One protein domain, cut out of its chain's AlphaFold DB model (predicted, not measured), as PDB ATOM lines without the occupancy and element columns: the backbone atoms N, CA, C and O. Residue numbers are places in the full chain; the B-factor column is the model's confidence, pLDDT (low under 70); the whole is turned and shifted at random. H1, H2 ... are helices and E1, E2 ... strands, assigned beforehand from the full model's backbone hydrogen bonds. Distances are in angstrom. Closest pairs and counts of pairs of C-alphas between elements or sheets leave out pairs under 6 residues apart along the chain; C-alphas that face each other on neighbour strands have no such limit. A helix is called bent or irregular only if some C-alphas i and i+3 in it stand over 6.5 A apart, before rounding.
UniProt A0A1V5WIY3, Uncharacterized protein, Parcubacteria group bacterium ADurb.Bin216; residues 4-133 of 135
ATOM      1  N   GLU A   4     146.814 166.138 139.067       95.25
ATOM      2  CA  GLU A   4     146.756 166.295 140.519       95.25
ATOM      3  C   GLU A   4     148.093 165.964 141.174       95.25
ATOM      4  O   GLU A   4     148.588 166.758 141.978       95.25
ATOM      5  N   GLU A   5     148.725 164.867 140.754       95.75
ATOM      6  CA  GLU A   5     150.061 164.465 141.201       95.75
ATOM      7  C   GLU A   5     151.102 165.541 140.876       95.75
ATOM      8  O   GLU A   5     151.850 165.971 141.755       95.75
ATOM      9  N   ARG A   6     151.086 166.074 139.644       94.44
ATOM     10  CA  ARG A   6     151.953 167.194 139.238       94.44
ATOM     11  C   ARG A   6     151.751 168.432 140.112       94.44
ATOM     12  O   ARG A   6     152.721 169.064 140.529       94.44
ATOM     13  N   ASN A   7     150.500 168.798 140.387       93.94
ATOM     14  CA  ASN A   7     150.178 169.958 141.220       93.94
ATOM     15  C   ASN A   7     150.609 169.752 142.677       93.94
ATOM     16  O   ASN A   7     151.081 170.695 143.315       93.94
ATOM     17  N   LYS A   8     150.444 168.537 143.212       96.06
ATOM     18  CA  LYS A   8     150.901 168.165 144.555       96.06
ATOM     19  C   LYS A   8     152.421 168.285 144.656       96.06
ATOM     20  O   LYS A   8     152.894 169.073 145.472       96.06
ATOM     21  N   HIS A   9     153.154 167.647 143.747       93.94
ATOM     22  CA  HIS A   9     154.613 167.730 143.689       93.94
ATOM     23  C   HIS A   9     155.107 169.180 143.572       93.94
ATOM     24  O   HIS A   9     155.998 169.613 144.300       93.94
ATOM     25  N   GLN A  10     154.477 169.985 142.710       92.38
ATOM     26  CA  GLN A  10     154.828 171.397 142.561       92.38
ATOM     27  C   GLN A  10     154.606 172.201 143.855       92.38
ATOM     28  O   GLN A  10     155.402 173.091 144.166       92.38
ATOM     29  N   ARG A  11     153.534 171.924 144.608       93.31
ATOM     30  CA  ARG A  11     153.269 172.573 145.904       93.31
ATOM     31  C   ARG A  11     154.324 172.199 146.941       93.31
ATOM     32  O   ARG A  11     154.863 173.092 147.592       93.31
ATOM     33  N   GLU A  12     154.655 170.917 147.044       95.75
ATOM     34  CA  GLU A  12     155.681 170.405 147.961       95.75
ATOM     35  C   GLU A  12     157.060 170.994 147.648       95.75
ATOM     36  O   GLU A  12     157.740 171.504 148.538       95.75
ATOM     37  N   TYR A  13     157.445 171.025 146.369       94.38
ATOM     38  CA  TYR A  13     158.701 171.628 145.930       94.38
ATOM     39  C   TYR A  13     158.775 173.124 146.270       94.38
ATOM     40  O   TYR A  13     159.785 173.602 146.791       94.38
ATOM     41  N   ARG A  14     157.694 173.878 146.023       93.81
ATOM     42  CA  ARG A  14     157.606 175.304 146.379       93.81
ATOM     43  C   ARG A  14     157.734 175.537 147.879       93.81
ATOM     44  O   ARG A  14     158.402 176.489 148.273       93.81
ATOM     45  N   HIS A  15     157.131 174.675 148.695       94.12
ATOM     46  CA  HIS A  15     157.273 174.724 150.147       94.12
ATOM     47  C   HIS A  15     158.729 174.471 150.562       94.12
ATOM     48  O   HIS A  15     159.327 175.301 151.245       94.12
ATOM     49  N   LYS A  16     159.338 173.387 150.063       96.56
ATOM     50  CA  LYS A  16     160.730 173.009 150.363       96.56
ATOM     51  C   LYS A  16     161.736 174.100 149.984       96.56
ATOM     52  O   LYS A  16     162.677 174.356 150.723       96.56
ATOM     53  N   THR A  17     161.529 174.756 148.845       95.50
ATOM     54  CA  THR A  17     162.444 175.773 148.296       95.50
ATOM     55  C   THR A  17     162.065 177.206 148.655       95.50
ATOM     56  O   THR A  17     162.665 178.143 148.130       95.50
ATOM     57  N   ARG A  18     161.042 177.410 149.500       94.50
ATOM     58  CA  ARG A  18     160.495 178.740 149.830       94.50
ATOM     59  C   ARG A  18     160.193 179.587 148.584       94.50
ATOM     60  O   ARG A  18     160.433 180.791 148.558       94.50
ATOM     61  N   ASN A  19     159.660 178.953 147.540       94.00
ATOM     62  CA  ASN A  19     159.348 179.569 146.248       94.00
ATOM     63  C   ASN A  19     160.547 180.187 145.501       94.00
ATOM     64  O   ASN A  19     160.322 181.031 144.639       94.00
ATOM     65  N   ALA A  20     161.793 179.765 145.751       94.31
ATOM     66  CA  ALA A  20     162.990 180.374 145.154       94.31
ATOM     67  C   ALA A  20     162.901 180.576 143.627       94.31
ATOM     68  O   ALA A  20     163.116 181.684 143.136       94.31
ATOM     69  N   CYS A  21     162.512 179.542 142.870       93.44
ATOM     70  CA  CYS A  21     162.372 179.637 141.412       93.44
ATOM     71  C   CYS A  21     161.272 180.624 140.990       93.44
ATOM     72  O   CYS A  21     161.460 181.402 140.059       93.44
ATOM     73  N   THR A  22     160.130 180.605 141.687       93.06
ATOM     74  CA  THR A  22     159.015 181.529 141.433       93.06
ATOM     75  C   THR A  22     159.446 182.965 141.702       93.06
ATOM     76  O   THR A  22     159.213 183.832 140.868       93.06
ATOM     77  N   ASN A  23     160.114 183.202 142.832       93.44
ATOM     78  CA  ASN A  23     160.594 184.521 143.219       93.44
ATOM     79  C   ASN A  23     161.589 185.043 142.182       93.44
ATOM     80  O   ASN A  23     161.409 186.152 141.699       93.44
ATOM     81  N   LYS A  24     162.563 184.222 141.765       95.75
ATOM     82  CA  LYS A  24     163.523 184.581 140.710       95.75
ATOM     83  C   LYS A  24     162.822 184.948 139.400       95.75
ATOM     84  O   LYS A  24     163.152 185.959 138.795       95.75
ATOM     85  N   TYR A  25     161.832 184.165 138.974       96.94
ATOM     86  CA  TYR A  25     161.082 184.459 137.752       96.94
ATOM     87  C   TYR A  25     160.259 185.749 137.864       96.94
ATOM     88  O   TYR A  25     160.255 186.552 136.937       96.94
ATOM     89  N   GLU A  26     159.609 186.000 139.002       96.50
ATOM     90  CA  GLU A  26     158.848 187.234 139.251       96.50
ATOM     91  C   GLU A  26     159.727 188.492 139.362       96.50
ATOM     92  O   GLU A  26     159.191 189.599 139.367       96.50
ATOM     93  N   LYS A  27     161.057 188.330 139.420       96.88
ATOM     94  CA  LYS A  27     162.046 189.408 139.270       96.88
ATOM     95  C   LYS A  27     162.515 189.633 137.833       96.88
ATOM     96  O   LYS A  27     163.312 190.521 137.601       96.88
ATOM     97  N   THR A  28     162.007 188.877 136.865       97.81
ATOM     98  CA  THR A  28     162.152 189.214 135.439       97.81
ATOM     99  C   THR A  28     160.966 190.065 134.993       97.81
ATOM    100  O   THR A  28     159.864 189.888 135.519       97.81
ATOM    101  N   MET A  29     161.142 190.928 133.987       97.75
ATOM    102  CA  MET A  29     160.039 191.726 133.427       97.75
ATOM    103  C   MET A  29     158.849 190.847 133.017       97.75
ATOM    104  O   MET A  29     157.716 191.085 133.435       97.75
ATOM    105  N   SER A  30     159.100 189.759 132.280       97.62
ATOM    106  CA  SER A  30     158.045 188.847 131.825       97.62
ATOM    107  C   SER A  30     157.305 188.180 132.986       97.62
ATOM    108  O   SER A  30     156.074 188.100 132.978       97.62
ATOM    109  N   GLY A  31     158.029 187.706 134.006       98.00
ATOM    110  CA  GLY A  31     157.403 187.077 135.166       98.00
ATOM    111  C   GLY A  31     156.636 188.062 136.040       98.00
ATOM    112  O   GLY A  31     155.553 187.732 136.534       98.00
ATOM    113  N   PHE A  32     157.143 189.287 136.168       98.44
ATOM    114  CA  PHE A  32     156.463 190.375 136.854       98.44
ATOM    115  C   PHE A  32     155.147 190.741 136.162       98.44
ATOM    116  O   PHE A  32     154.092 190.724 136.804       98.44
ATOM    117  N   LEU A  33     155.176 190.999 134.849       98.50
ATOM    118  CA  LEU A  33     153.989 191.344 134.063       98.50
ATOM    119  C   LEU A  33     152.964 190.207 134.059       98.50
ATOM    120  O   LEU A  33     151.781 190.448 134.314       98.50
ATOM    121  N   MET A  34     153.403 188.954 133.897       98.31
ATOM    122  CA  MET A  34     152.526 187.785 134.026       98.31
ATOM    123  C   MET A  34     151.816 187.772 135.381       98.31
ATOM    124  O   MET A  34     150.591 187.608 135.460       98.31
ATOM    125  N   ARG A  35     152.567 187.968 136.474       97.94
ATOM    126  CA  ARG A  35     152.001 187.989 137.827       97.94
ATOM    127  C   ARG A  35     151.029 189.156 138.004       97.94
ATOM    128  O   ARG A  35     149.971 188.946 138.606       97.94
ATOM    129  N   LYS A  36     151.337 190.347 137.479       98.00
ATOM    130  CA  LYS A  36     150.453 191.524 137.538       98.00
ATOM    131  C   LYS A  36     149.149 191.289 136.791       98.00
ATOM    132  O   LYS A  36     148.095 191.425 137.414       98.00
ATOM    133  N   TYR A  37     149.209 190.817 135.549       98.50
ATOM    134  CA  TYR A  37     148.015 190.507 134.765       98.50
ATOM    135  C   TYR A  37     147.144 189.451 135.451       98.50
ATOM    136  O   TYR A  37     145.937 189.634 135.621       98.50
ATOM    137  N   ARG A  38     147.750 188.365 135.957       97.94
ATOM    138  CA  ARG A  38     147.015 187.333 136.708       97.94
ATOM    139  C   ARG A  38     146.288 187.923 137.919       97.94
ATOM    140  O   ARG A  38     145.157 187.534 138.209       97.94
ATOM    141  N   ASN A  39     146.930 188.842 138.633       97.31
ATOM    142  CA  ASN A  39     146.336 189.493 139.797       97.31
ATOM    143  C   ASN A  39     145.189 190.439 139.402       97.31
ATOM    144  O   ASN A  39     144.171 190.441 140.091       97.31
ATOM    145  N   MET A  40     145.316 191.190 138.302       97.75
ATOM    146  CA  MET A  40     144.228 192.004 137.733       97.75
ATOM    147  C   MET A  40     143.032 191.126 137.358       97.75
ATOM    148  O   MET A  40     141.925 191.345 137.851       97.75
ATOM    149  N   LYS A  41     143.274 190.053 136.594       98.19
ATOM    150  CA  LYS A  41     142.249 189.085 136.184       98.19
ATOM    151  C   LYS A  41     141.553 188.446 137.385       98.19
ATOM    152  O   LYS A  41     140.334 188.356 137.423       98.19
ATOM    153  N   SER A  42     142.309 188.063 138.415       97.31
ATOM    154  CA  SER A  42     141.756 187.502 139.654       97.31
ATOM    155  C   SER A  42     140.811 188.465 140.388       97.31
ATOM    156  O   SER A  42     139.832 188.009 140.982       97.31
ATOM    157  N   ARG A  43     141.065 189.780 140.339       96.12
ATOM    158  CA  ARG A  43     140.168 190.794 140.919       96.12
ATOM    159  C   ARG A  43     138.888 190.948 140.108       96.12
ATOM    160  O   ARG A  43     137.809 190.913 140.689       96.12
ATOM    161  N   VAL A  44     139.016 191.064 138.789       97.50
ATOM    162  CA  VAL A  44     137.881 191.201 137.862       97.50
ATOM    163  C   VAL A  44     136.960 189.979 137.895       97.50
ATOM    164  O   VAL A  44     135.740 190.117 137.904       97.50
ATOM    165  N   LEU A  45     137.528 188.779 138.023       96.94
ATOM    166  CA  LEU A  45     136.760 187.541 138.189       96.94
ATOM    167  C   LEU A  45     136.148 187.384 139.591       96.94
ATOM    168  O   LEU A  45     135.428 186.424 139.843       96.94
ATOM    169  N   GLY A  46     136.443 188.286 140.533       94.12
ATOM    170  CA  GLY A  46     135.924 188.215 141.900       94.12
ATOM    171  C   GLY A  46     136.500 187.069 142.740       94.12
ATOM    172  O   GLY A  46     135.956 186.767 143.795       94.12
ATOM    173  N   ILE A  47     137.612 186.454 142.316       94.50
ATOM    174  CA  ILE A  47     138.298 185.392 143.077       94.50
ATOM    175  C   ILE A  47     138.836 185.958 144.406       94.50
ATOM    176  O   ILE A  47     138.874 185.271 145.425       94.50
ATOM    177  N   GLN A  48     139.245 187.231 144.417       91.25
ATOM    178  CA  GLN A  48     139.639 187.948 145.632       91.25
ATOM    179  C   GLN A  48     138.416 188.566 146.326       91.25
ATOM    180  O   GLN A  48     137.945 189.630 145.929       91.25
ATOM    181  N   TYR A  49     137.948 187.940 147.408       90.38
ATOM    182  CA  TYR A  49     136.692 188.315 148.077       90.38
ATOM    183  C   TYR A  49     136.709 189.702 148.748       90.38
ATOM    184  O   TYR A  49     135.758 190.464 148.596       90.38
ATOM    185  N   ARG A  50     137.797 190.079 149.445       90.19
ATOM    186  CA  ARG A  50     137.836 191.271 150.332       90.19
ATOM    187  C   ARG A  50     137.467 192.595 149.656       90.19
ATOM    188  O   ARG A  50     137.047 193.527 150.328       90.19
ATOM    189  N   LYS A  51     137.671 192.702 148.344       87.75
ATOM    190  CA  LYS A  51     137.386 193.910 147.557       87.75
ATOM    191  C   LYS A  51     136.635 193.592 146.267       87.75
ATOM    192  O   LYS A  51     136.693 194.376 145.328       87.75
ATOM    193  N   ALA A  52     135.945 192.451 146.205       93.38
ATOM    194  CA  ALA A  52     135.267 192.015 144.988       93.38
ATOM    195  C   ALA A  52     134.294 193.084 144.460       93.38
ATOM    196  O   ALA A  52     134.303 193.354 143.268       93.38
ATOM    197  N   HIS A  53     133.557 193.776 145.336       93.25
ATOM    198  CA  HIS A  53     132.636 194.858 144.960       93.25
ATOM    199  C   HIS A  53     133.286 196.007 144.157       93.25
ATOM    200  O   HIS A  53     132.597 196.682 143.404       93.25
ATOM    201  N   LEU A  54     134.604 196.223 144.268       92.56
ATOM    202  CA  LEU A  54     135.313 197.288 143.540       92.56
ATOM    203  C   LEU A  54     135.755 196.890 142.128       92.56
ATOM    204  O   LEU A  54     136.098 197.771 141.335       92.56
ATOM    205  N   TYR A  55     135.836 195.591 141.834       96.50
ATOM    206  CA  TYR A  55     136.491 195.081 140.621       96.50
ATOM    207  C   TYR A  55     135.661 194.051 139.858       96.50
ATOM    208  O   TYR A  55     135.815 193.943 138.645       96.50
ATOM    209  N   LYS A  56     134.834 193.266 140.554       97.00
ATOM    210  CA  LYS A  56     134.121 192.127 139.982       97.00
ATOM    211  C   LYS A  56     133.236 192.591 138.827       97.00
ATOM    212  O   LYS A  56     132.454 193.520 138.993       97.00
ATOM    213  N   GLY A  57     133.368 191.920 137.685       97.12
ATOM    214  CA  GLY A  57     132.571 192.191 136.487       97.12
ATOM    215  C   GLY A  57     132.989 193.426 135.688       97.12
ATOM    216  O   GLY A  57     132.316 193.750 134.720       97.12
ATOM    217  N   LYS A  58     134.073 194.118 136.063       97.44
ATOM    218  CA  LYS A  58     134.624 195.215 135.256       97.44
ATOM    219  C   LYS A  58     135.486 194.687 134.117       97.44
ATOM    220  O   LYS A  58     136.055 193.607 134.230       97.44
ATOM    221  N   ASP A  59     135.654 195.488 133.075       97.81
ATOM    222  CA  ASP A  59     136.450 195.089 131.918       97.81
ATOM    223  C   ASP A  59     137.929 194.878 132.254       97.81
ATOM    224  O   ASP A  59     138.492 195.460 133.191       97.81
ATOM    225  N   ILE A  60     138.568 194.024 131.462       98.44
ATOM    226  CA  ILE A  60     140.008 193.809 131.465       98.44
ATOM    227  C   ILE A  60     140.472 193.606 130.030       98.44
ATOM    228  O   ILE A  60     139.898 192.799 129.300       98.44
ATOM    229  N   LEU A  61     141.520 194.321 129.644       98.12
ATOM    230  CA  LEU A  61     142.147 194.153 128.345       98.12
ATOM    231  C   LEU A  61     142.725 192.732 128.156       98.12
ATOM    232  O   LEU A  61     143.063 192.051 129.143       98.12
ATOM    233  N   PRO A  62     142.856 192.265 126.903       98.25
ATOM    234  CA  PRO A  62     143.608 191.062 126.571       98.25
ATOM    235  C   PRO A  62     145.020 191.070 127.168       98.25
ATOM    236  O   PRO A  62     145.608 192.109 127.464       98.25
ATOM    237  N   ARG A  63     145.574 189.881 127.401       98.00
ATOM    238  CA  ARG A  63     146.885 189.752 128.051       98.00
ATOM    239  C   ARG A  63     147.998 190.322 127.178       98.00
ATOM    240  O   ARG A  63     148.931 190.921 127.697       98.00
ATOM    241  N   GLU A  64     147.900 190.076 125.885       97.81
ATOM    242  CA  GLU A  64     148.852 190.491 124.869       97.81
ATOM    243  C   GLU A  64     148.895 192.024 124.800       97.81
ATOM    244  O   GLU A  64     149.964 192.596 125.000       97.81
ATOM    245  N   ASP A  65     147.732 192.675 124.728       98.00
ATOM    246  CA  ASP A  65     147.593 194.136 124.789       98.00
ATOM    247  C   ASP A  65     148.165 194.717 126.089       98.00
ATOM    248  O   ASP A  65     148.805 195.765 126.089       98.00
ATOM    249  N   PHE A  66     147.975 194.032 127.225       98.31
ATOM    250  CA  PHE A  66     148.581 194.452 128.490       98.31
ATOM    251  C   PHE A  66     150.109 194.410 128.446       98.31
ATOM    252  O   PHE A  66     150.761 195.298 129.002       98.31
ATOM    253  N   TYR A  67     150.695 193.386 127.824       98.00
ATOM    254  CA  TYR A  67     152.145 193.291 127.689       98.00
ATOM    255  C   TYR A  67     152.682 194.363 126.752       98.00
ATOM    256  O   TYR A  67     153.644 195.028 127.120       98.00
ATOM    257  N   GLU A  68     152.041 194.579 125.606       97.69
ATOM    258  CA  GLU A  68     152.421 195.634 124.668       97.69
ATOM    259  C   GLU A  68     152.351 197.015 125.327       97.69
ATOM    260  O   GLU A  68     153.362 197.711 125.387       97.69
ATOM    261  N   TRP A  69     151.217 197.345 125.955       97.56
ATOM    262  CA  TRP A  69     151.032 198.590 126.708       97.56
ATOM    263  C   TRP A  69     152.089 198.792 127.801       97.56
ATOM    264  O   TRP A  69     152.542 199.907 128.047       97.56
ATOM    265  N   SER A  70     152.493 197.712 128.475       97.69
ATOM    266  CA  SER A  70     153.535 197.788 129.503       97.69
ATOM    267  C   SER A  70     154.909 198.052 128.888       97.69
ATOM    268  O   SER A  70     155.674 198.848 129.417       97.69
ATOM    269  N   MET A  71     155.238 197.399 127.777       96.44
ATOM    270  CA  MET A  71     156.552 197.525 127.141       96.44
ATOM    271  C   MET A  71     156.717 198.835 126.360       96.44
ATOM    272  O   MET A  71     157.845 199.233 126.096       96.44
ATOM    273  N   SER A  72     155.624 199.516 126.011       93.12
ATOM    274  CA  SER A  72     155.641 200.794 125.291       93.12
ATOM    275  C   SER A  72     155.562 202.030 126.198       93.12
ATOM    276  O   SER A  72     155.424 203.140 125.689       93.12
ATOM    277  N   GLY A  73     155.558 201.859 127.523       89.81
ATOM    278  CA  GLY A  73     155.261 202.932 128.475       89.81
ATOM    279  C   GLY A  73     156.257 203.054 129.628       89.81
ATOM    280  O   GLY A  73     157.366 202.528 129.596       89.81
ATOM    281  N   GLU A  74     155.819 203.730 130.690       94.88
ATOM    282  CA  GLU A  74     156.634 204.094 131.863       94.88
ATOM    283  C   GLU A  74     157.142 202.888 132.672       94.88
ATOM    284  O   GLU A  74     158.067 203.009 133.472       94.88
ATOM    285  N   PHE A  75     156.562 201.701 132.468       98.00
ATOM    286  CA  PHE A  75     156.916 200.500 133.223       98.00
ATOM    287  C   PHE A  75     158.394 200.131 133.123       98.00
ATOM    288  O   PHE A  75     158.942 199.675 134.123       98.00
ATOM    289  N   LEU A  76     159.033 200.302 131.961       98.00
ATOM    290  CA  LEU A  76     160.437 199.916 131.786       98.00
ATOM    291  C   LEU A  76     161.359 200.712 132.718       98.00
ATOM    292  O   LEU A  76     162.177 200.114 133.419       98.00
ATOM    293  N   GLU A  77     161.164 202.030 132.783       98.12
ATOM    294  CA  GLU A  77     161.912 202.932 133.668       98.12
ATOM    295  C   GLU A  77     161.661 202.570 135.138       98.12
ATOM    296  O   GLU A  77     162.592 202.314 135.899       98.12
ATOM    297  N   MET A  78     160.389 202.427 135.523       98.50
ATOM    298  CA  MET A  78     160.017 202.103 136.904       98.50
ATOM    299  C   MET A  78     160.495 200.714 137.344       98.50
ATOM    300  O   MET A  78     160.801 200.490 138.516       98.50
ATOM    301  N   PHE A  79     160.513 199.737 136.431       98.56
ATOM    302  CA  PHE A  79     161.013 198.399 136.724       98.56
ATOM    303  C   PHE A  79     162.520 198.429 136.968       98.56
ATOM    304  O   PHE A  79     162.982 197.798 137.918       98.56
ATOM    305  N   LYS A  80     163.256 199.181 136.144       98.38
ATOM    306  CA  LYS A  80     164.692 199.392 136.306       98.38
ATOM    307  C   LYS A  80     165.003 200.077 137.639       98.38
ATOM    308  O   LYS A  80     165.793 199.540 138.404       98.38
ATOM    309  N   GLU A  81     164.312 201.167 137.973       98.38
ATOM    310  CA  GLU A  81     164.477 201.854 139.265       98.38
ATOM    311  C   GLU A  81     164.191 200.911 140.446       98.38
ATOM    312  O   GLU A  81     164.936 200.837 141.429       98.38
ATOM    313  N   TRP A  82     163.122 200.118 140.342       98.56
ATOM    314  CA  TRP A  82     162.798 199.124 141.356       98.56
ATOM    315  C   TRP A  82     163.888 198.054 141.483       98.56
ATOM    316  O   TRP A  82     164.232 197.680 142.604       98.56
ATOM    317  N   GLU A  83     164.451 197.567 140.380       98.38
ATOM    318  CA  GLU A  83     165.554 196.605 140.391       98.38
ATOM    319  C   GLU A  83     166.828 197.191 141.014       98.38
ATOM    320  O   GLU A  83     167.380 196.591 141.939       98.38
ATOM    321  N   GLU A  84     167.234 198.388 140.591       98.50
ATOM    322  CA  GLU A  84     168.412 199.102 141.099       98.50
ATOM    323  C   GLU A  84     168.306 199.411 142.600       98.50
ATOM    324  O   GLU A  84     169.301 199.358 143.321       98.50
ATOM    325  N   SER A  85     167.090 199.629 143.112       98.25
ATOM    326  CA  SER A  85     166.840 199.812 144.550       98.25
ATOM    327  C   SER A  85     167.008 198.545 145.405       98.25
ATOM    328  O   SER A  85     166.762 198.576 146.613       98.25
ATOM    329  N   GLY A  86     167.350 197.397 144.810       97.75
ATOM    330  CA  GLY A  86     167.327 196.109 145.506       97.75
ATOM    331  C   GLY A  86     165.902 195.608 145.754       97.75
ATOM    332  O   GLY A  86     165.642 194.860 146.700       97.75
ATOM    333  N   TYR A  87     164.968 196.008 144.889       97.44
ATOM    334  CA  TYR A  87     163.549 195.690 144.952       97.44
ATOM    335  C   TYR A  87     162.796 196.276 146.157       97.44
ATOM    336  O   TYR A  87     161.914 195.598 146.709       97.44
ATOM    337  N   ASP A  88     163.052 197.536 146.529       98.12
ATOM    338  CA  ASP A  88     162.271 198.233 147.561       98.12
ATOM    339  C   ASP A  88     160.769 198.156 147.239       98.12
ATOM    340  O   ASP A  88     160.281 198.555 146.176       98.12
ATOM    341  N   ARG A  89     159.987 197.632 148.187       97.44
ATOM    342  CA  ARG A  89     158.539 197.469 148.040       97.44
ATOM    343  C   ARG A  89     157.823 198.786 147.727       97.44
ATOM    344  O   ARG A  89     156.770 198.733 147.099       97.44
ATOM    345  N   ARG A  90     158.339 199.934 148.172       98.06
ATOM    346  CA  ARG A  90     157.731 201.257 147.944       98.06
ATOM    347  C   ARG A  90     157.785 201.675 146.479       98.06
ATOM    348  O   ARG A  90     156.807 202.251 146.009       98.06
ATOM    349  N   LEU A  91     158.869 201.324 145.787       98.38
ATOM    350  CA  LEU A  91     159.114 201.630 144.374       98.38
ATOM    351  C   LEU A  91     158.512 200.584 143.426       98.38
ATOM    352  O   LEU A  91     158.358 200.841 142.241       98.38
ATOM    353  N   CYS A  92     158.095 199.422 143.948       98.31
ATOM    354  CA  CYS A  92     157.486 198.351 143.156       98.31
ATOM    355  C   CYS A  92     156.359 198.877 142.239       98.31
ATOM    356  O   CYS A  92     155.356 199.380 142.763       98.31
ATOM    357  N   PRO A  93     156.461 198.700 140.906       98.44
ATOM    358  CA  PRO A  93     155.447 199.170 139.972       98.44
ATOM    359  C   PRO A  93     154.080 198.516 140.211       98.44
ATOM    360  O   PRO A  93     153.936 197.312 140.473       98.44
ATOM    361  N   THR A  94     153.018 199.298 140.100       97.94
ATOM    362  CA  THR A  94     151.628 198.870 140.252       97.94
ATOM    363  C   THR A  94     150.760 199.469 139.158       97.94
ATOM    364  O   THR A  94     150.982 200.596 138.736       97.94
ATOM    365  N   VAL A  95     149.760 198.706 138.719       97.81
ATOM    366  CA  VAL A  95     148.742 199.186 137.779       97.81
ATOM    367  C   VAL A  95     147.575 199.737 138.584       97.81
ATOM    368  O   VAL A  95     146.968 199.007 139.382       97.81
ATOM    369  N   ASP A  96     147.271 201.007 138.364       96.81
ATOM    370  CA  ASP A  96     146.124 201.705 138.931       96.81
ATOM    371  C   ASP A  96     145.052 201.960 137.862       96.81
ATOM    372  O   ASP A  96     145.346 201.960 136.666       96.81
ATOM    373  N   ARG A  97     143.801 202.140 138.302       96.19
ATOM    374  CA  ARG A  97     142.687 202.554 137.440       96.19
ATOM    375  C   ARG A  97     142.417 204.030 137.688       96.19
ATOM    376  O   ARG A  97     142.096 204.379 138.821       96.19
ATOM    377  N   ILE A  98     142.536 204.853 136.650       95.94
ATOM    378  CA  ILE A  98     142.382 206.311 136.749       95.94
ATOM    379  C   ILE A  98     140.973 206.645 137.252       95.94
ATOM    380  O   ILE A  98     140.829 207.274 138.299       95.94
ATOM    381  N   ASP A  99     139.945 206.138 136.567       94.94
ATOM    382  CA  ASP A  99     138.574 206.096 137.070       94.94
ATOM    383  C   ASP A  99     138.279 204.707 137.683       94.94
ATOM    384  O   ASP A  99     138.260 203.690 136.970       94.94
ATOM    385  N   PRO A 100     138.004 204.614 139.002       93.12
ATOM    386  CA  PRO A 100     137.664 203.354 139.659       93.12
ATOM    387  C   PRO A 100     136.317 202.759 139.210       93.12
ATOM    388  O   PRO A 100     136.062 201.572 139.473       93.12
ATOM    389  N   LYS A 101     135.450 203.532 138.543       94.12
ATOM    390  CA  LYS A 101     134.195 203.042 137.955       94.12
ATOM    391  C   LYS A 101     134.445 202.200 136.706       94.12
ATOM    392  O   LYS A 101     133.684 201.263 136.469       94.12
ATOM    393  N   LEU A 102     135.541 202.433 135.992       96.81
ATOM    394  CA  LEU A 102     135.911 201.707 134.780       96.81
ATOM    395  C   LEU A 102     136.852 200.519 135.067       96.81
ATOM    396  O   LEU A 102     137.352 200.334 136.183       96.81
ATOM    397  N   GLY A 103     137.034 199.654 134.067       97.62
ATOM    398  CA  GLY A 103     137.887 198.464 134.129       97.62
ATOM    399  C   GLY A 103     139.378 198.734 133.907       97.62
ATOM    400  O   GLY A 103     139.834 199.875 133.865       97.62
ATOM    401  N   TYR A 104     140.150 197.659 133.776       98.19
ATOM    402  CA  TYR A 104     141.535 197.705 133.310       98.19
ATOM    403  C   TYR A 104     141.544 197.745 131.781       98.19
ATOM    404  O   TYR A 104     141.636 196.705 131.136       98.19
ATOM    405  N   VAL A 105     141.402 198.932 131.204       96.94
ATOM    406  CA  VAL A 105     141.356 199.148 129.751       96.94
ATOM    407  C   VAL A 105     142.341 200.236 129.347       96.94
ATOM    408  O   VAL A 105     142.705 201.082 130.170       96.94
ATOM    409  N   VAL A 106     142.783 200.212 128.089       94.06
ATOM    410  CA  VAL A 106     143.642 201.267 127.530       94.06
ATOM    411  C   VAL A 106     142.967 202.628 127.741       94.06
ATOM    412  O   VAL A 106     141.756 202.758 127.577       94.06
ATOM    413  N   GLY A 107     143.732 203.623 128.193       95.56
ATOM    414  CA  GLY A 107     143.221 204.956 128.540       95.56
ATOM    415  C   GLY A 107     142.642 205.097 129.956       95.56
ATOM    416  O   GLY A 107     142.544 206.215 130.446       95.56
ATOM    417  N   ASN A 108     142.332 203.998 130.659       97.94
ATOM    418  CA  ASN A 108     141.919 204.031 132.073       97.94
ATOM    419  C   ASN A 108     142.956 203.417 133.028       97.94
ATOM    420  O   ASN A 108     142.696 203.233 134.217       97.94
ATOM    421  N   MET A 109     144.137 203.067 132.528       97.50
ATOM    422  CA  MET A 109     145.220 202.504 133.329       97.50
ATOM    423  C   MET A 109     146.405 203.451 133.381       97.50
ATOM    424  O   MET A 109     146.709 204.130 132.406       97.50
ATOM    425  N   ARG A 110     147.110 203.426 134.510       97.50
ATOM    426  CA  ARG A 110     148.412 204.076 134.674       97.50
ATOM    427  C   ARG A 110     149.344 203.211 135.506       97.50
ATOM    428  O   ARG A 110     148.882 202.423 136.344       97.50
ATOM    429  N   TRP A 111     150.640 203.377 135.287       98.19
ATOM    430  CA  TRP A 111     151.645 202.857 136.197       98.19
ATOM    431  C   TRP A 111     151.859 203.839 137.347       98.19
ATOM    432  O   TRP A 111     151.794 205.048 137.175       98.19
ATOM    433  N   LEU A 112     152.040 203.296 138.546       98.06
ATOM    434  CA  LEU A 112     152.386 204.030 139.759       98.06
ATOM    435  C   LEU A 112     153.258 203.145 140.630       98.06
ATOM    436  O   LEU A 112     153.048 201.928 140.689       98.06
ATOM    437  N   THR A 113     154.167 203.729 141.394       98.50
ATOM    438  CA  THR A 113     154.837 202.997 142.465       98.50
ATOM    439  C   THR A 113     153.811 202.570 143.519       98.50
ATOM    440  O   THR A 113     152.733 203.156 143.684       98.50
ATOM    441  N   HIS A 114     154.133 201.528 144.285       97.88
ATOM    442  CA  HIS A 114     153.280 201.092 145.387       97.88
ATOM    443  C   HIS A 114     153.013 202.217 146.399       97.88
ATOM    444  O   HIS A 114     151.919 202.286 146.974       97.88
ATOM    445  N   SER A 115     153.998 203.092 146.613       97.50
ATOM    446  CA  SER A 115     153.887 204.229 147.526       97.50
ATOM    447  C   SER A 115     152.874 205.275 147.039       97.50
ATOM    448  O   SER A 115     152.002 205.683 147.809       97.50
ATOM    449  N   GLU A 116     152.907 205.635 145.756       97.88
ATOM    450  CA  GLU A 116     151.987 206.606 145.148       97.88
ATOM    451  C   GLU A 116     150.555 206.084 145.114       97.88
ATOM    452  O   GLU A 116     149.631 206.777 145.539       97.88
ATOM    453  N   ASN A 117     150.368 204.831 144.697       96.12
ATOM    454  CA  ASN A 117     149.050 204.200 144.663       96.12
ATOM    455  C   ASN A 117     148.414 204.146 146.065       96.12
ATOM    456  O   ASN A 117     147.236 204.452 146.257       96.12
ATOM    457  N   SER A 118     149.219 203.838 147.087       94.06
ATOM    458  CA  SER A 118     148.757 203.861 148.480       94.06
ATOM    459  C   SER A 118     148.347 205.270 148.928       94.06
ATOM    460  O   SER A 118     147.326 205.416 149.602       94.06
ATOM    461  N   ARG A 119     149.102 206.302 148.523       94.56
ATOM    462  CA  ARG A 119     148.815 207.714 148.824       94.56
ATOM    463  C   ARG A 119     147.499 208.174 148.192       94.56
ATOM    464  O   ARG A 119     146.654 208.723 148.893       94.56
ATOM    465  N   ILE A 120     147.288 207.885 146.907       91.81
ATOM    466  CA  ILE A 120     146.039 208.200 146.192       91.81
ATOM    467  C   ILE A 120     144.846 207.500 146.852       91.81
ATOM    468  O   ILE A 120     143.825 208.128 147.135       91.81
ATOM    469  N   GLY A 121     144.995 206.215 147.186       87.31
ATOM    470  CA  GLY A 121     143.955 205.459 147.879       87.31
ATOM    471  C   GLY A 121     143.597 206.015 149.263       87.31
ATOM    472  O   GLY A 121     142.456 205.856 149.697       87.31
ATOM    473  N   ALA A 122     144.535 206.660 149.961       86.44
ATOM    474  CA  ALA A 122     144.265 207.340 151.227       86.44
ATOM    475  C   ALA A 122     143.510 208.663 151.012       86.44
ATOM    476  O   ALA A 122     142.505 208.899 151.679       86.44
ATOM    477  N   ILE A 123     143.933 209.477 150.037       85.38
ATOM    478  CA  ILE A 123     143.273 210.750 149.701       85.38
ATOM    479  C   ILE A 123     141.809 210.520 149.307       85.38
ATOM    480  O   ILE A 123     140.921 211.180 149.841       85.38
ATOM    481  N   HIS A 124     141.536 209.549 148.430       79.12
ATOM    482  CA  HIS A 124     140.167 209.259 147.985       79.12
ATOM    483  C   HIS A 124     139.236 208.868 149.139       79.12
ATOM    484  O   HIS A 124     138.073 209.259 149.144       79.12
ATOM    485  N   LYS A 125     139.732 208.127 150.137       74.88
ATOM    486  CA  LYS A 125     138.933 207.797 151.326       74.88
ATOM    487  C   LYS A 125     138.583 209.043 152.129       74.88
ATOM    488  O   LYS A 125     137.433 209.190 152.521       74.88
ATOM    489  N   ASN A 126     139.552 209.930 152.339       69.88
ATOM    490  CA  ASN A 126     139.342 211.147 153.118       69.88
ATOM    491  C   ASN A 126     138.335 212.085 152.441       69.88
ATOM    492  O   ASN A 126     137.457 212.610 153.115       69.88
ATOM    493  N   LEU A 127     138.406 212.240 151.113       71.06
ATOM    494  CA  LEU A 127     137.436 213.044 150.358       71.06
ATOM    495  C   LEU A 127     136.007 212.491 150.476       71.06
ATOM    496  O   LEU A 127     135.075 213.253 150.703       71.06
ATOM    497  N   ILE A 128     135.835 211.169 150.378       68.94
ATOM    498  CA  ILE A 128     134.517 210.529 150.525       68.94
ATOM    499  C   ILE A 128     133.979 210.696 151.953       68.94
ATOM    500  O   ILE A 128     132.818 211.050 152.123       68.94
ATOM    501  N   CYS A 129     134.811 210.483 152.980       60.09
ATOM    502  CA  CYS A 129     134.391 210.665 154.373       60.09
ATOM    503  C   CYS A 129     133.996 212.118 154.674       60.09
ATOM    504  O   CYS A 129     133.009 212.338 155.363       60.09
ATOM    505  N   ASN A 130     134.733 213.100 154.148       58.44
ATOM    506  CA  ASN A 130     134.432 214.512 154.380       58.44
ATOM    507  C   ASN A 130     133.140 214.956 153.687       58.44
ATOM    508  O   ASN A 130     132.399 215.750 154.253       58.44
ATOM    509  N   ASN A 131     132.843 214.425 152.499       57.66
ATOM    510  CA  ASN A 131     131.600 214.744 151.794       57.66
ATOM    511  C   ASN A 131     130.371 214.110 152.466       57.66
ATOM    512  O   ASN A 131     129.323 214.735 152.490       57.66
ATOM    513  N   ASN A 132     130.512 212.928 153.073       57.91
ATOM    514  CA  ASN A 132     129.420 212.250 153.788       57.91
ATOM    515  C   ASN A 132     129.139 212.812 155.198       57.91
ATOM    516  O   ASN A 132     128.207 212.354 155.847       57.91
ATOM    517  N   ASN A 133     129.966 213.736 155.698       57.31
ATOM    518  CA  ASN A 133     129.784 214.386 157.005       57.31
ATOM    519  C   ASN A 133     129.155 215.788 156.891       57.31
ATOM    520  O   ASN A 133     129.011 216.465 157.906       57.31
TER     521      ASN A 133
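This is residues 4 to 133 of the 135 residues of an uncharacterized protein of Parcubacteria group bacterium ADurb.Bin216 (UniProt A0A1V5WIY3). What shape do these atoms make? A short hairpin of two strands, E1 and E2, and the helix H3 make the middle of a small body, with H4, H5 and H6 around them, while H2 leads off towards H1 at one end and H7 runs off at the other. Residues 4 to 10 of H1 stick out, and so do residues 122 to 133, of which 122 to 131 belong to H7. What is it built of? The printed part has 130 residues with seven named helices and two named strands, in the order H1 H2 H3 H4 H5 H6 E1 E2 H7; the sheet, E1 - E2, is antiparallel and the class is mostly helix. How compact is it? It is only just compact, close to loose, with a radius of gyration of the C-alphas of 16.8 A and spans of 54 by 35 by 28 A.

Where is the sheet? E1 is residues 93 to 97, 13.4 A long from C-alpha 93 at (155.447, 199.170, 139.972), and E2 is residues 109 to 113, 13.3 A. Where are the helices? H7, residues 114 to 131, is 26.4 A long and ends with C-alpha 131 at (131.600, 214.744, 151.794); H3, residues 29 to 44, is 22.6 A. H1, residues 4 to 16, is 18.4 A long and begins with C-alpha 4 at (146.756, 166.295, 140.519). H2 is residues 20 to 26, H4 49 to 55, H5 63 to 71 and H6 75 to 84.

How do the strands pair? In the hairpin E1 and E2, N 94 and O 112 are 2.7 A apart and N 110 and O 96 3.1 A, within hydrogen-bond range. What is near the sheet? The closest C-alphas are Thr 94 and His 114 for E1 and H7, 5.8 A; Met 78 and Pro 93 for H6 and E1, 6.2 A; and Lys 36 and Val 95 for H3 and E1, 7.9 A. What does H3, the hub, touch? It touches H5 at a steep tilt of 51 degrees, opposite ways, the closest C-alphas being Tyr 37 and Arg 63, 6.9 A; it touches H4, about perpendicular at 88 degrees, at Val 44 and Tyr 55, 5.0 A; and it touches H2 only at the corner, at Phe 32 and Glu 26, 4.6 A. H1 is close to H2 but not clearly touching, with the C-alphas of Arg 14 and Ala 20 7.5 A apart. How are the helix backbones? Every O i to N i+4 pair is within hydrogen-bond range in H1, H2, H3, H5 and H6, and 13 of 14 are in H7. H4 is irregular, with C-alphas 50 and 53 8.3 A apart, and has 0 of 3 such pairs but 3 of 4 O i to N i+3 pairs within range.

How far does it reach? The two C-alphas farthest apart, those of Glu 5 and Asn 133, are 56.2 A apart. Is anything cut or long? The printed part has no cut, and the link from E1 to E2, 11 residues, is long. Where is confidence low? The pLDDT is under 70 at residue 126 and residues 128 to 133.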